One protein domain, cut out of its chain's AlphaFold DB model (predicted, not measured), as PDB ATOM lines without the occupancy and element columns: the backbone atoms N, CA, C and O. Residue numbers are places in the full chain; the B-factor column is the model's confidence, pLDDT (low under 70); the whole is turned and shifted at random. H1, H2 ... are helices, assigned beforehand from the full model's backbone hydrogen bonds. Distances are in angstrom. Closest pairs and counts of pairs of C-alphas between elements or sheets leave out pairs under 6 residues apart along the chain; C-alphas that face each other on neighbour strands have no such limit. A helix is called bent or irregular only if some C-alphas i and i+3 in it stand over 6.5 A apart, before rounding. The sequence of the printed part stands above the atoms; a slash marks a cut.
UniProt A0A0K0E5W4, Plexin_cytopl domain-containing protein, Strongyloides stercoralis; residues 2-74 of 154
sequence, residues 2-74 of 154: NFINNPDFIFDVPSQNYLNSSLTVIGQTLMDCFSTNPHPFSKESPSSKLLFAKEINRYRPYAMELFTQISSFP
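This is residues 2 to 74 of the 154 residues of the protein "Plexin_cytopl domain-containing protein" of Strongyloides stercoralis (UniProt A0A0K0E5W4). Two long helices, H2 and H4, make a loose, lopsided T: the last residues of H2 meet H4 partway along its length, at a steep tilt of 60 degrees. Two short helices lie on opposite sides of H2, H1 packed on it and H3 close to it, and the last stretch, residues 68 to 74, sticks out beyond the join. The printed part has 73 residues with four named helices, in the order H1, H2, H3, H4, and no named strand; the class is all helix. It is loose, with a radius of gyration of the C-alphas of 14.9 A, and flat, with spans of 42 by 39 by 15 A.

H1, residues 2 to 5, touches H2, residues 17 to 34, and H2 touches H1 with residues 20 to 27 alone. Their closest C-alphas, of Asn 5 and Leu 23, are 5.3 A apart. H3, residues 47 to 51, is close to H2 but not clearly touching, with the closest C-alphas, of Val 25 and Ser 48, 6.4 A apart. H4, residues 53 to 72, touches H2 with residues 56 to 64 alone, and H2 touches it with residues 29 to 34 alone. The closest C-alphas of H2 and H4, of Cys 33 and Arg 60, are 4.6 A apart, and the two helices run the same way. H4 has a kink of 26 degrees near residue 60. H3 and H4 meet only through their link. H1 is apart from H3 and from H4. In H3 every O i to N i+4 pair is within hydrogen-bond range, in H2 12 of 14 and in H4 13 of 16, while H1 is too short for such a pair.

H1 begins at C-alpha 2, at (54.971, -96.426, -35.814). H2 is 26.2 A long from first to last C-alpha and begins at C-alpha 17, at (57.793, -81.970, -35.385). It is irregular, but only just: C-alphas 18 and 21 are 6.9 A apart. H3 is 6.1 A long. H4 is 29.3 A long and ends at C-alpha 72, at (63.899, -122.440, -34.388). It too is only just irregular, with C-alphas 58 and 61 6.8 A apart.

The two C-alphas farthest apart, of Lys 43 and Pro 74, are 44.4 A from each other. Residues 68 to 74, of which 68 to 72 belong to H4, stand free. The links from H1 to H2 and from H2 to H3 are long, with 11 and 12 residues; the link from H3 to H4 is tight. The printed part has no cut. Its mean pLDDT is 89.7, and no printed residue is under 70.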
ATOM      1  N   ASN A   2      55.783 -97.466 -36.467       87.18
ATOM      2  CA  ASN A   2      54.971 -96.426 -35.814       87.18
ATOM      3  C   ASN A   2      55.591 -95.867 -34.525       87.18
ATOM      4  O   ASN A   2      55.723 -94.659 -34.411       87.18
ATOM      5  N   PHE A   3      56.062 -96.724 -33.618       89.01
ATOM      6  CA  PHE A   3      56.683 -96.286 -32.361       89.01
ATOM      7  C   PHE A   3      58.036 -95.575 -32.517       89.01
ATOM      8  O   PHE A   3      58.415 -94.798 -31.653       89.01
ATOM      9  N   ILE A   4      58.771 -95.823 -33.609       87.97
ATOM     10  CA  ILE A   4      60.033 -95.112 -33.889       87.97
ATOM     11  C   ILE A   4      59.729 -93.690 -34.359       87.97
ATOM     12  O   ILE A   4      60.415 -92.750 -33.980       87.97
ATOM     13  N   ASN A   5      58.685 -93.543 -35.174       87.23
ATOM     14  CA  ASN A   5      58.291 -92.253 -35.729       87.23
ATOM     15  C   ASN A   5      57.485 -91.396 -34.739       87.23
ATOM     16  O   ASN A   5      57.438 -90.187 -34.919       87.23
ATOM     17  N   ASN A   6      56.868 -92.010 -33.723       88.53
ATOM     18  CA  ASN A   6      56.002 -91.356 -32.734       88.53
ATOM     19  C   ASN A   6      56.421 -91.791 -31.313       88.53
ATOM     20  O   ASN A   6      55.771 -92.650 -30.708       88.53
ATOM     21  N   PRO A   7      57.564 -91.299 -30.800       89.78
ATOM     22  CA  PRO A   7      58.076 -91.687 -29.481       89.78
ATOM     23  C   PRO A   7      57.147 -91.267 -28.331       89.78
ATOM     24  O   PRO A   7      57.138 -91.912 -27.283       89.78
ATOM     25  N   ASP A   8      56.327 -90.243 -28.546       91.15
ATOM     26  CA  ASP A   8      55.260 -89.772 -27.660       91.15
ATOM     27  C   ASP A   8      54.158 -90.821 -27.416       91.15
ATOM     28  O   ASP A   8      53.406 -90.724 -26.454       91.15
ATOM     29  N   PHE A   9      54.085 -91.883 -28.232       91.34
ATOM     30  CA  PHE A   9      53.176 -93.011 -27.979       91.34
ATOM     31  C   PHE A   9      53.659 -93.941 -26.859       91.34
ATOM     32  O   PHE A   9      52.885 -94.765 -26.376       91.34
ATOM     33  N   ILE A  10      54.940 -93.867 -26.490       89.74
ATOM     34  CA  ILE A  10      55.547 -94.703 -25.442       89.74
ATOM     35  C   ILE A  10      55.958 -93.848 -24.243       89.74
ATOM     36  O   ILE A  10      55.846 -94.293 -23.102       89.74
ATOM     37  N   PHE A  11      56.455 -92.639 -24.498       90.96
ATOM     38  CA  PHE A  11      57.012 -91.757 -23.483       90.96
ATOM     39  C   PHE A  11      56.154 -90.506 -23.314       90.96
ATOM     40  O   PHE A  11      55.619 -89.986 -24.288       90.96
ATOM     41  N   ASP A  12      56.097 -89.976 -22.093       92.72
ATOM     42  CA  ASP A  12      55.484 -88.675 -21.805       92.72
ATOM     43  C   ASP A  12      56.411 -87.536 -22.265       92.72
ATOM     44  O   ASP A  12      57.110 -86.891 -21.481       92.72
ATOM     45  N   VAL A  13      56.513 -87.370 -23.584       90.87
ATOM     46  CA  VAL A  13      57.301 -86.329 -24.244       90.87
ATOM     47  C   VAL A  13      56.421 -85.589 -25.247       90.87
ATOM     48  O   VAL A  13      55.608 -86.212 -25.930       90.87
ATOM     49  N   PRO A  14      56.567 -84.260 -25.383       89.15
ATOM     50  CA  PRO A  14      55.811 -83.523 -26.382       89.15
ATOM     51  C   PRO A  14      56.233 -83.956 -27.789       89.15
ATOM     52  O   PRO A  14      57.417 -84.185 -28.050       89.15
ATOM     53  N   SER A  15      55.277 -84.001 -28.718       85.97
ATOM     54  CA  SER A  15      55.587 -84.244 -30.126       85.97
ATOM     55  C   SER A  15      56.484 -83.127 -30.669       85.97
ATOM     56  O   SER A  15      56.164 -81.937 -30.594       85.97
ATOM     57  N   GLN A  16      57.643 -83.510 -31.201       85.82
ATOM     58  CA  GLN A  16      58.661 -82.592 -31.700       85.82
ATOM     59  C   GLN A  16      58.750 -82.695 -33.219       85.82
ATOM     60  O   GLN A  16      59.595 -83.404 -33.759       85.82
ATOM     61  N   ASN A  17      57.909 -81.926 -33.920       86.41
ATOM     62  CA  ASN A  17      57.793 -81.970 -35.385       86.41
ATOM     63  C   ASN A  17      59.129 -81.839 -36.138       86.41
ATOM     64  O   ASN A  17      59.290 -82.406 -37.218       86.41
ATOM     65  N   TYR A  18      60.101 -81.118 -35.572       89.76
ATOM     66  CA  TYR A  18      61.428 -80.960 -36.172       89.76
ATOM     67  C   TYR A  18      62.246 -82.267 -36.192       89.76
ATOM     68  O   TYR A  18      63.135 -82.410 -37.031       89.76
ATOM     69  N   LEU A  19      61.944 -83.233 -35.318       89.91
ATOM     70  CA  LEU A  19      62.579 -84.555 -35.296       89.91
ATOM     71  C   LEU A  19      61.932 -85.551 -36.264       89.91
ATOM     72  O   LEU A  19      62.588 -86.526 -36.631       89.91
ATOM     73  N   ASN A  20      60.698 -85.309 -36.723       88.54
ATOM     74  CA  ASN A  20      59.934 -86.267 -37.535       88.54
ATOM     75  C   ASN A  20      60.699 -86.719 -38.788       88.54
ATOM     76  O   ASN A  20      60.673 -87.898 -39.139       88.54
ATOM     77  N   SER A  21      61.422 -85.801 -39.439       88.72
ATOM     78  CA  SER A  21      62.235 -86.122 -40.622       88.72
ATOM     79  C   SER A  21      63.385 -87.074 -40.279       88.72
ATOM     80  O   SER A  21      63.578 -88.084 -40.954       88.72
ATOM     81  N   SER A  22      64.113 -86.795 -39.195       91.93
ATOM     82  CA  SER A  22      65.219 -87.634 -38.721       91.93
ATOM     83  C   SER A  22      64.734 -89.016 -38.279       91.93
ATOM     84  O   SER A  22      65.325 -90.025 -38.660       91.93
ATOM     85  N   LEU A  23      63.626 -89.078 -37.532       93.09
ATOM     86  CA  LEU A  23      63.016 -90.337 -37.093       93.09
ATOM     87  C   LEU A  23      62.511 -91.165 -38.278       93.09
ATOM     88  O   LEU A  23      62.747 -92.370 -38.323       93.09
ATOM     89  N   THR A  24      61.914 -90.518 -39.284       91.66
ATOM     90  CA  THR A  24      61.468 -91.190 -40.513       91.66
ATOM     91  C   THR A  24      62.639 -91.821 -41.259       91.66
ATOM     92  O   THR A  24      62.535 -92.968 -41.690       91.66
ATOM     93  N   VAL A  25      63.767 -91.111 -41.384       91.75
ATOM     94  CA  VAL A  25      64.983 -91.654 -42.005       91.75
ATOM     95  C   VAL A  25      65.503 -92.861 -41.225       91.75
ATOM     96  O   VAL A  25      65.782 -93.893 -41.829       91.75
ATOM     97  N   ILE A  26      65.578 -92.777 -39.893       92.61
ATOM     98  CA  ILE A  26      65.999 -93.904 -39.042       92.61
ATOM     99  C   ILE A  26      65.061 -95.101 -39.224       92.61
ATOM    100  O   ILE A  26      65.517 -96.231 -39.393       92.61
ATOM    101  N   GLY A  27      63.751 -94.861 -39.233       93.03
ATOM    102  CA  GLY A  27      62.763 -95.897 -39.477       93.03
ATOM    103  C   GLY A  27      62.929 -96.544 -40.857       93.03
ATOM    104  O   GLY A  27      62.907 -97.767 -40.967       93.03
ATOM    105  N   GLN A  28      63.119 -95.751 -41.916       90.40
ATOM    106  CA  GLN A  28      63.355 -96.261 -43.273       90.40
ATOM    107  C   GLN A  28      64.625 -97.106 -43.351       90.40
ATOM    108  O   GLN A  28      64.585 -98.208 -43.895       90.40
ATOM    109  N   THR A  29      65.715 -96.646 -42.736       91.20
ATOM    110  CA  THR A  29      66.952 -97.418 -42.605       91.20
ATOM    111  C   THR A  29      66.701 -98.751 -41.904       91.20
ATOM    112  O   THR A  29      67.167 -99.787 -42.376       91.20
ATOM    113  N   LEU A  30      65.925 -98.762 -40.814       92.60
ATOM    114  CA  LEU A  30      65.568-100.003 -40.130       92.60
ATOM    115  C   LEU A  30      64.753-100.932 -41.041       92.60
ATOM    116  O   LEU A  30      65.074-102.113 -41.123       92.60
ATOM    117  N   MET A  31      63.746-100.421 -41.759       91.81
ATOM    118  CA  MET A  31      62.988-101.221 -42.736       91.81
ATOM    119  C   MET A  31      63.906-101.842 -43.797       91.81
ATOM    120  O   MET A  31      63.764-103.022 -44.114       91.81
ATOM    121  N   ASP A  32      64.884-101.086 -44.299       90.75
ATOM    122  CA  ASP A  32      65.860-101.567 -45.280       90.75
ATOM    123  C   ASP A  32      66.774-102.682 -44.733       90.75
ATOM    124  O   ASP A  32      67.186-103.567 -45.493       90.75
ATOM    125  N   CYS A  33      67.069-102.685 -43.426       91.94
ATOM    126  CA  CYS A  33      67.784-103.782 -42.762       91.94
ATOM    127  C   CYS A  33      66.972-105.087 -42.752       91.94
ATOM    128  O   CYS A  33      67.557-106.161 -42.849       91.94
ATOM    129  N   PHE A  34      65.642-105.005 -42.656       93.05
ATOM    130  CA  PHE A  34      64.744-106.168 -42.638       93.05
ATOM    131  C   PHE A  34      64.302-106.634 -44.038       93.05
ATOM    132  O   PHE A  34      63.627-107.655 -44.155       93.05
ATOM    133  N   SER A  35      64.681-105.927 -45.107       90.28
ATOM    134  CA  SER A  35      64.327-106.317 -46.477       90.28
ATOM    135  C   SER A  35      65.067-107.582 -46.929       90.28
ATOM    136  O   SER A  35      66.299-107.646 -46.879       90.28
ATOM    137  N   THR A  36      64.314-108.558 -47.444       83.53
ATOM    138  CA  THR A  36      64.836-109.796 -48.053       83.53
ATOM    139  C   THR A  36      65.358-109.593 -49.477       83.53
ATOM    140  O   THR A  36      66.148-110.400 -49.955       83.53
ATOM    141  N   ASN A  37      64.966-108.499 -50.137       81.32
ATOM    142  CA  ASN A  37      65.370-108.153 -51.501       81.32
ATOM    143  C   ASN A  37      66.101-106.804 -51.500       81.32
ATOM    144  O   ASN A  37      65.493-105.763 -51.777       81.32
ATOM    145  N   PRO A  38      67.399-106.777 -51.158       74.09
ATOM    146  CA  PRO A  38      68.151-105.538 -51.161       74.09
ATOM    147  C   PRO A  38      68.377-105.058 -52.592       74.09
ATOM    148  O   PRO A  38      69.043-105.718 -53.387       74.09
ATOM    149  N   HIS A  39      67.847-103.879 -52.917       73.82
ATOM    150  CA  HIS A  39      68.250-103.187 -54.134       73.82
ATOM    151  C   HIS A  39      69.701-102.707 -53.977       73.82
ATOM    152  O   HIS A  39      70.025-102.138 -52.927       73.82
ATOM    153  N   PRO A  40      70.573-102.909 -54.981       75.33
ATOM    154  CA  PRO A  40      71.907-102.333 -54.967       75.33
ATOM    155  C   PRO A  40      71.815-100.821 -54.779       75.33
ATOM    156  O   PRO A  40      71.008-100.157 -55.429       75.33
ATOM    157  N   PHE A  41      72.647-100.274 -53.896       77.94
ATOM    158  CA  PHE A  41      72.742 -98.830 -53.749       77.94
ATOM    159  C   PHE A  41      73.337 -98.243 -55.032       77.94
ATOM    160  O   PHE A  41      74.435 -98.619 -55.445       77.94
ATOM    161  N   SER A  42      72.600 -97.331 -55.657       80.56
ATOM    162  CA  SER A  42      72.996 -96.641 -56.885       80.56
ATOM    163  C   SER A  42      72.979 -95.126 -56.677       80.56
ATOM    164  O   SER A  42      72.492 -94.639 -55.655       80.56
ATOM    165  N   LYS A  43      73.505 -94.351 -57.632       84.47
ATOM    166  CA  LYS A  43      73.514 -92.876 -57.539       84.47
ATOM    167  C   LYS A  43      72.103 -92.278 -57.534       84.47
ATOM    168  O   LYS A  43      71.912 -91.159 -57.077       84.47
ATOM    169  N   GLU A  44      71.132 -93.041 -58.017       85.47
ATOM    170  CA  GLU A  44      69.709 -92.720 -58.066       85.47
ATOM    171  C   GLU A  44      68.994 -93.048 -56.744       85.47
ATOM    172  O   GLU A  44      67.823 -92.714 -56.570       85.47
ATOM    173  N   SER A  45      69.676 -93.704 -55.795       85.79
ATOM    174  CA  SER A  45      69.119 -93.971 -54.470       85.79
ATOM    175  C   SER A  45      68.992 -92.674 -53.655       85.79
ATOM    176  O   SER A  45      69.874 -91.818 -53.734       85.79
ATOM    177  N   PRO A  46      67.947 -92.520 -52.816       86.08
ATOM    178  CA  PRO A  46      67.791 -91.344 -51.961       86.08
ATOM    179  C   PRO A  46      69.016 -91.100 -51.067       86.08
ATOM    180  O   PRO A  46      69.599 -92.047 -50.537       86.08
ATOM    181  N   SER A  47      69.371 -89.832 -50.825       86.84
ATOM    182  CA  SER A  47      70.554 -89.466 -50.026       86.84
ATOM    183  C   SER A  47      70.546 -90.072 -48.621       86.84
ATOM    184  O   SER A  47      71.586 -90.501 -48.130       86.84
ATOM    185  N   SER A  48      69.372 -90.164 -47.987       84.64
ATOM    186  CA  SER A  48      69.193 -90.821 -46.687       84.64
ATOM    187  C   SER A  48      69.578 -92.300 -46.726       84.64
ATOM    188  O   SER A  48      70.213 -92.803 -45.809       84.64
ATOM    189  N   LYS A  49      69.250 -92.993 -47.817       81.60
ATOM    190  CA  LYS A  49      69.567 -94.408 -48.002       81.60
ATOM    191  C   LYS A  49      71.058 -94.625 -48.255       81.60
ATOM    192  O   LYS A  49      71.640 -95.567 -47.726       81.60
ATOM    193  N   LEU A  50      71.688 -93.724 -49.010       88.91
ATOM    194  CA  LEU A  50      73.139 -93.729 -49.209       88.91
ATOM    195  C   LEU A  50      73.900 -93.450 -47.906       88.91
ATOM    196  O   LEU A  50      74.916 -94.095 -47.656       88.91
ATOM    197  N   LEU A  51      73.379 -92.554 -47.058       90.66
ATOM    198  CA  LEU A  51      73.966 -92.218 -45.757       90.66
ATOM    199  C   LEU A  51      74.121 -93.444 -44.844       90.66
ATOM    200  O   LEU A  51      75.124 -93.547 -44.147       90.66
ATOM    201  N   PHE A  52      73.162 -94.377 -44.883       92.83
ATOM    202  CA  PHE A  52      73.136 -95.571 -44.029       92.83
ATOM    203  C   PHE A  52      73.435 -96.881 -44.771       92.83
ATOM    204  O   PHE A  52      73.236 -97.967 -44.225       92.83
ATOM    205  N   ALA A  53      73.918 -96.825 -46.015       91.34
ATOM    206  CA  ALA A  53      74.134 -98.017 -46.840       91.34
ATOM    207  C   ALA A  53      75.066 -99.050 -46.175       91.34
ATOM    208  O   ALA A  53      74.843-100.263 -46.259       91.34
ATOM    209  N   LYS A  54      76.106 -98.569 -45.480       91.48
ATOM    210  CA  LYS A  54      77.067 -99.409 -44.757       91.48
ATOM    211  C   LYS A  54      76.416-100.094 -43.555       91.48
ATOM    212  O   LYS A  54      76.595-101.297 -43.368       91.48
ATOM    213  N   GLU A  55      75.645 -99.349 -42.771       92.47
ATOM    214  CA  GLU A  55      74.915 -99.840 -41.603       92.47
ATOM    215  C   GLU A  55      73.857-100.860 -42.019       92.47
ATOM    216  O   GLU A  55      73.774-101.928 -41.420       92.47
ATOM    217  N   ILE A  56      73.119-100.594 -43.098       91.65
ATOM    218  CA  ILE A  56      72.122-101.516 -43.643       91.65
ATOM    219  C   ILE A  56      72.767-102.861 -44.003       91.65
ATOM    220  O   ILE A  56      72.284-103.918 -43.592       91.65
ATOM    221  N   ASN A  57      73.885-102.841 -44.738       90.16
ATOM    222  CA  ASN A  57      74.599-104.068 -45.100       90.16
ATOM    223  C   ASN A  57      75.161-104.805 -43.879       90.16
ATOM    224  O   ASN A  57      75.202-106.033 -43.878       90.16
ATOM    225  N   ARG A  58      75.556-104.073 -42.833       93.47
ATOM    226  CA  ARG A  58      76.026-104.650 -41.571       93.47
ATOM    227  C   ARG A  58      74.898-105.293 -40.762       93.47
ATOM    228  O   ARG A  58      75.125-106.344 -40.175       93.47
ATOM    229  N   TYR A  59      73.723-104.669 -40.690       94.72
ATOM    230  CA  TYR A  59      72.633-105.113 -39.816       94.72
ATOM    231  C   TYR A  59      71.718-106.164 -40.444       94.72
ATOM    232  O   TYR A  59      71.125-106.955 -39.713       94.72
ATOM    233  N   ARG A  60      71.634-106.232 -41.777       92.91
ATOM    234  CA  ARG A  60      70.783-107.208 -42.474       92.91
ATOM    235  C   ARG A  60      71.033-108.670 -42.060       92.91
ATOM    236  O   ARG A  60      70.048-109.356 -41.804       92.91
ATOM    237  N   PRO A  61      72.282-109.167 -41.927       93.51
ATOM    238  CA  PRO A  61      72.522-110.528 -41.442       93.51
ATOM    239  C   PRO A  61      71.913-110.792 -40.060       93.51
ATOM    240  O   PRO A  61      71.270-111.818 -39.879       93.51
ATOM    241  N   TYR A  62      72.024-109.841 -39.125       95.34
ATOM    242  CA  TYR A  62      71.420-109.957 -37.793       95.34
ATOM    243  C   TYR A  62      69.887-109.957 -37.849       95.34
ATOM    244  O   TYR A  62      69.240-110.697 -37.114       95.34
ATOM    245  N   ALA A  63      69.294-109.149 -38.733       93.56
ATOM    246  CA  ALA A  63      67.847-109.132 -38.943       93.56
ATOM    247  C   ALA A  63      67.331-110.473 -39.496       93.56
ATOM    248  O   ALA A  63      66.283-110.952 -39.070       93.56
ATOM    249  N   MET A  64      68.074-111.100 -40.415       92.39
ATOM    250  CA  MET A  64      67.735-112.431 -40.930       92.39
ATOM    251  C   MET A  64      67.940-113.515 -39.868       92.39
ATOM    252  O   MET A  64      67.073-114.369 -39.689       92.39
ATOM    253  N   GLU A  65      69.043-113.442 -39.119       95.48
ATOM    254  CA  GLU A  65      69.334-114.361 -38.020       95.48
ATOM    255  C   GLU A  65      68.239-114.319 -36.948       95.48
ATOM    256  O   GLU A  65      67.820-115.374 -36.479       95.48
ATOM    257  N   LEU A  66      67.705-113.138 -36.618       95.81
ATOM    258  CA  LEU A  66      66.577-112.996 -35.697       95.81
ATOM    259  C   LEU A  66      65.375-113.846 -36.135       95.81
ATOM    260  O   LEU A  66      64.809-114.571 -35.320       95.81
ATOM    261  N   PHE A  67      64.987-113.798 -37.414       94.42
ATOM    262  CA  PHE A  67      63.877-114.616 -37.910       94.42
ATOM    263  C   PHE A  67      64.209-116.109 -37.912       94.42
ATOM    264  O   PHE A  67      63.351-116.916 -37.557       94.42
ATOM    265  N   THR A  68      65.449-116.485 -38.247       94.99
ATOM    266  CA  THR A  68      65.912-117.875 -38.136       94.99
ATOM    267  C   THR A  68      65.821-118.373 -36.693       94.99
ATOM    268  O   THR A  68      65.260-119.442 -36.452       94.99
ATOM    269  N   GLN A  69      66.283-117.583 -35.725       97.09
ATOM    270  CA  GLN A  69      66.182-117.901 -34.301       97.09
ATOM    271  C   GLN A  69      64.719-118.038 -33.868       97.09
ATOM    272  O   GLN A  69      64.364-119.052 -33.269       97.09
ATOM    273  N   ILE A  70      63.851-117.092 -34.248       96.03
ATOM    274  CA  ILE A  70      62.412-117.163 -33.950       96.03
ATOM    275  C   ILE A  70      61.796-118.454 -34.506       96.03
ATOM    276  O   ILE A  70      61.057-119.131 -33.797       96.03
ATOM    277  N   SER A  71      62.137-118.828 -35.743       95.19
ATOM    278  CA  SER A  71      61.629-120.052 -36.381       95.19
ATOM    279  C   SER A  71      62.157-121.349 -35.760       95.19
ATOM    280  O   SER A  71      61.542-122.397 -35.922       95.19
ATOM    281  N   SER A  72      63.290-121.284 -35.054       96.65
ATOM    282  CA  SER A  72      63.899-122.440 -34.388       96.65
ATOM    283  C   SER A  72      63.283-122.752 -33.021       96.65
ATOM    284  O   SER A  72      63.501-123.842 -32.488       96.65
ATOM    285  N   PHE A  73      62.521-121.817 -32.439       96.25
ATOM    286  CA  PHE A  73      61.850-122.052 -31.165       96.25
ATOM    287  C   PHE A  73      60.745-123.110 -31.295       96.25
ATOM    288  O   PHE A  73      60.109-123.228 -32.344       96.25
ATOM    289  N   PRO A  74      60.476-123.875 -30.221       95.74
ATOM    290  CA  PRO A  74      59.363-124.812 -30.210       95.74
ATOM    291  C   PRO A  74      58.030-124.079 -30.400       95.74
ATOM    292  O   PRO A  74      57.837-122.974 -29.889       95.74
TER     293      PRO A  74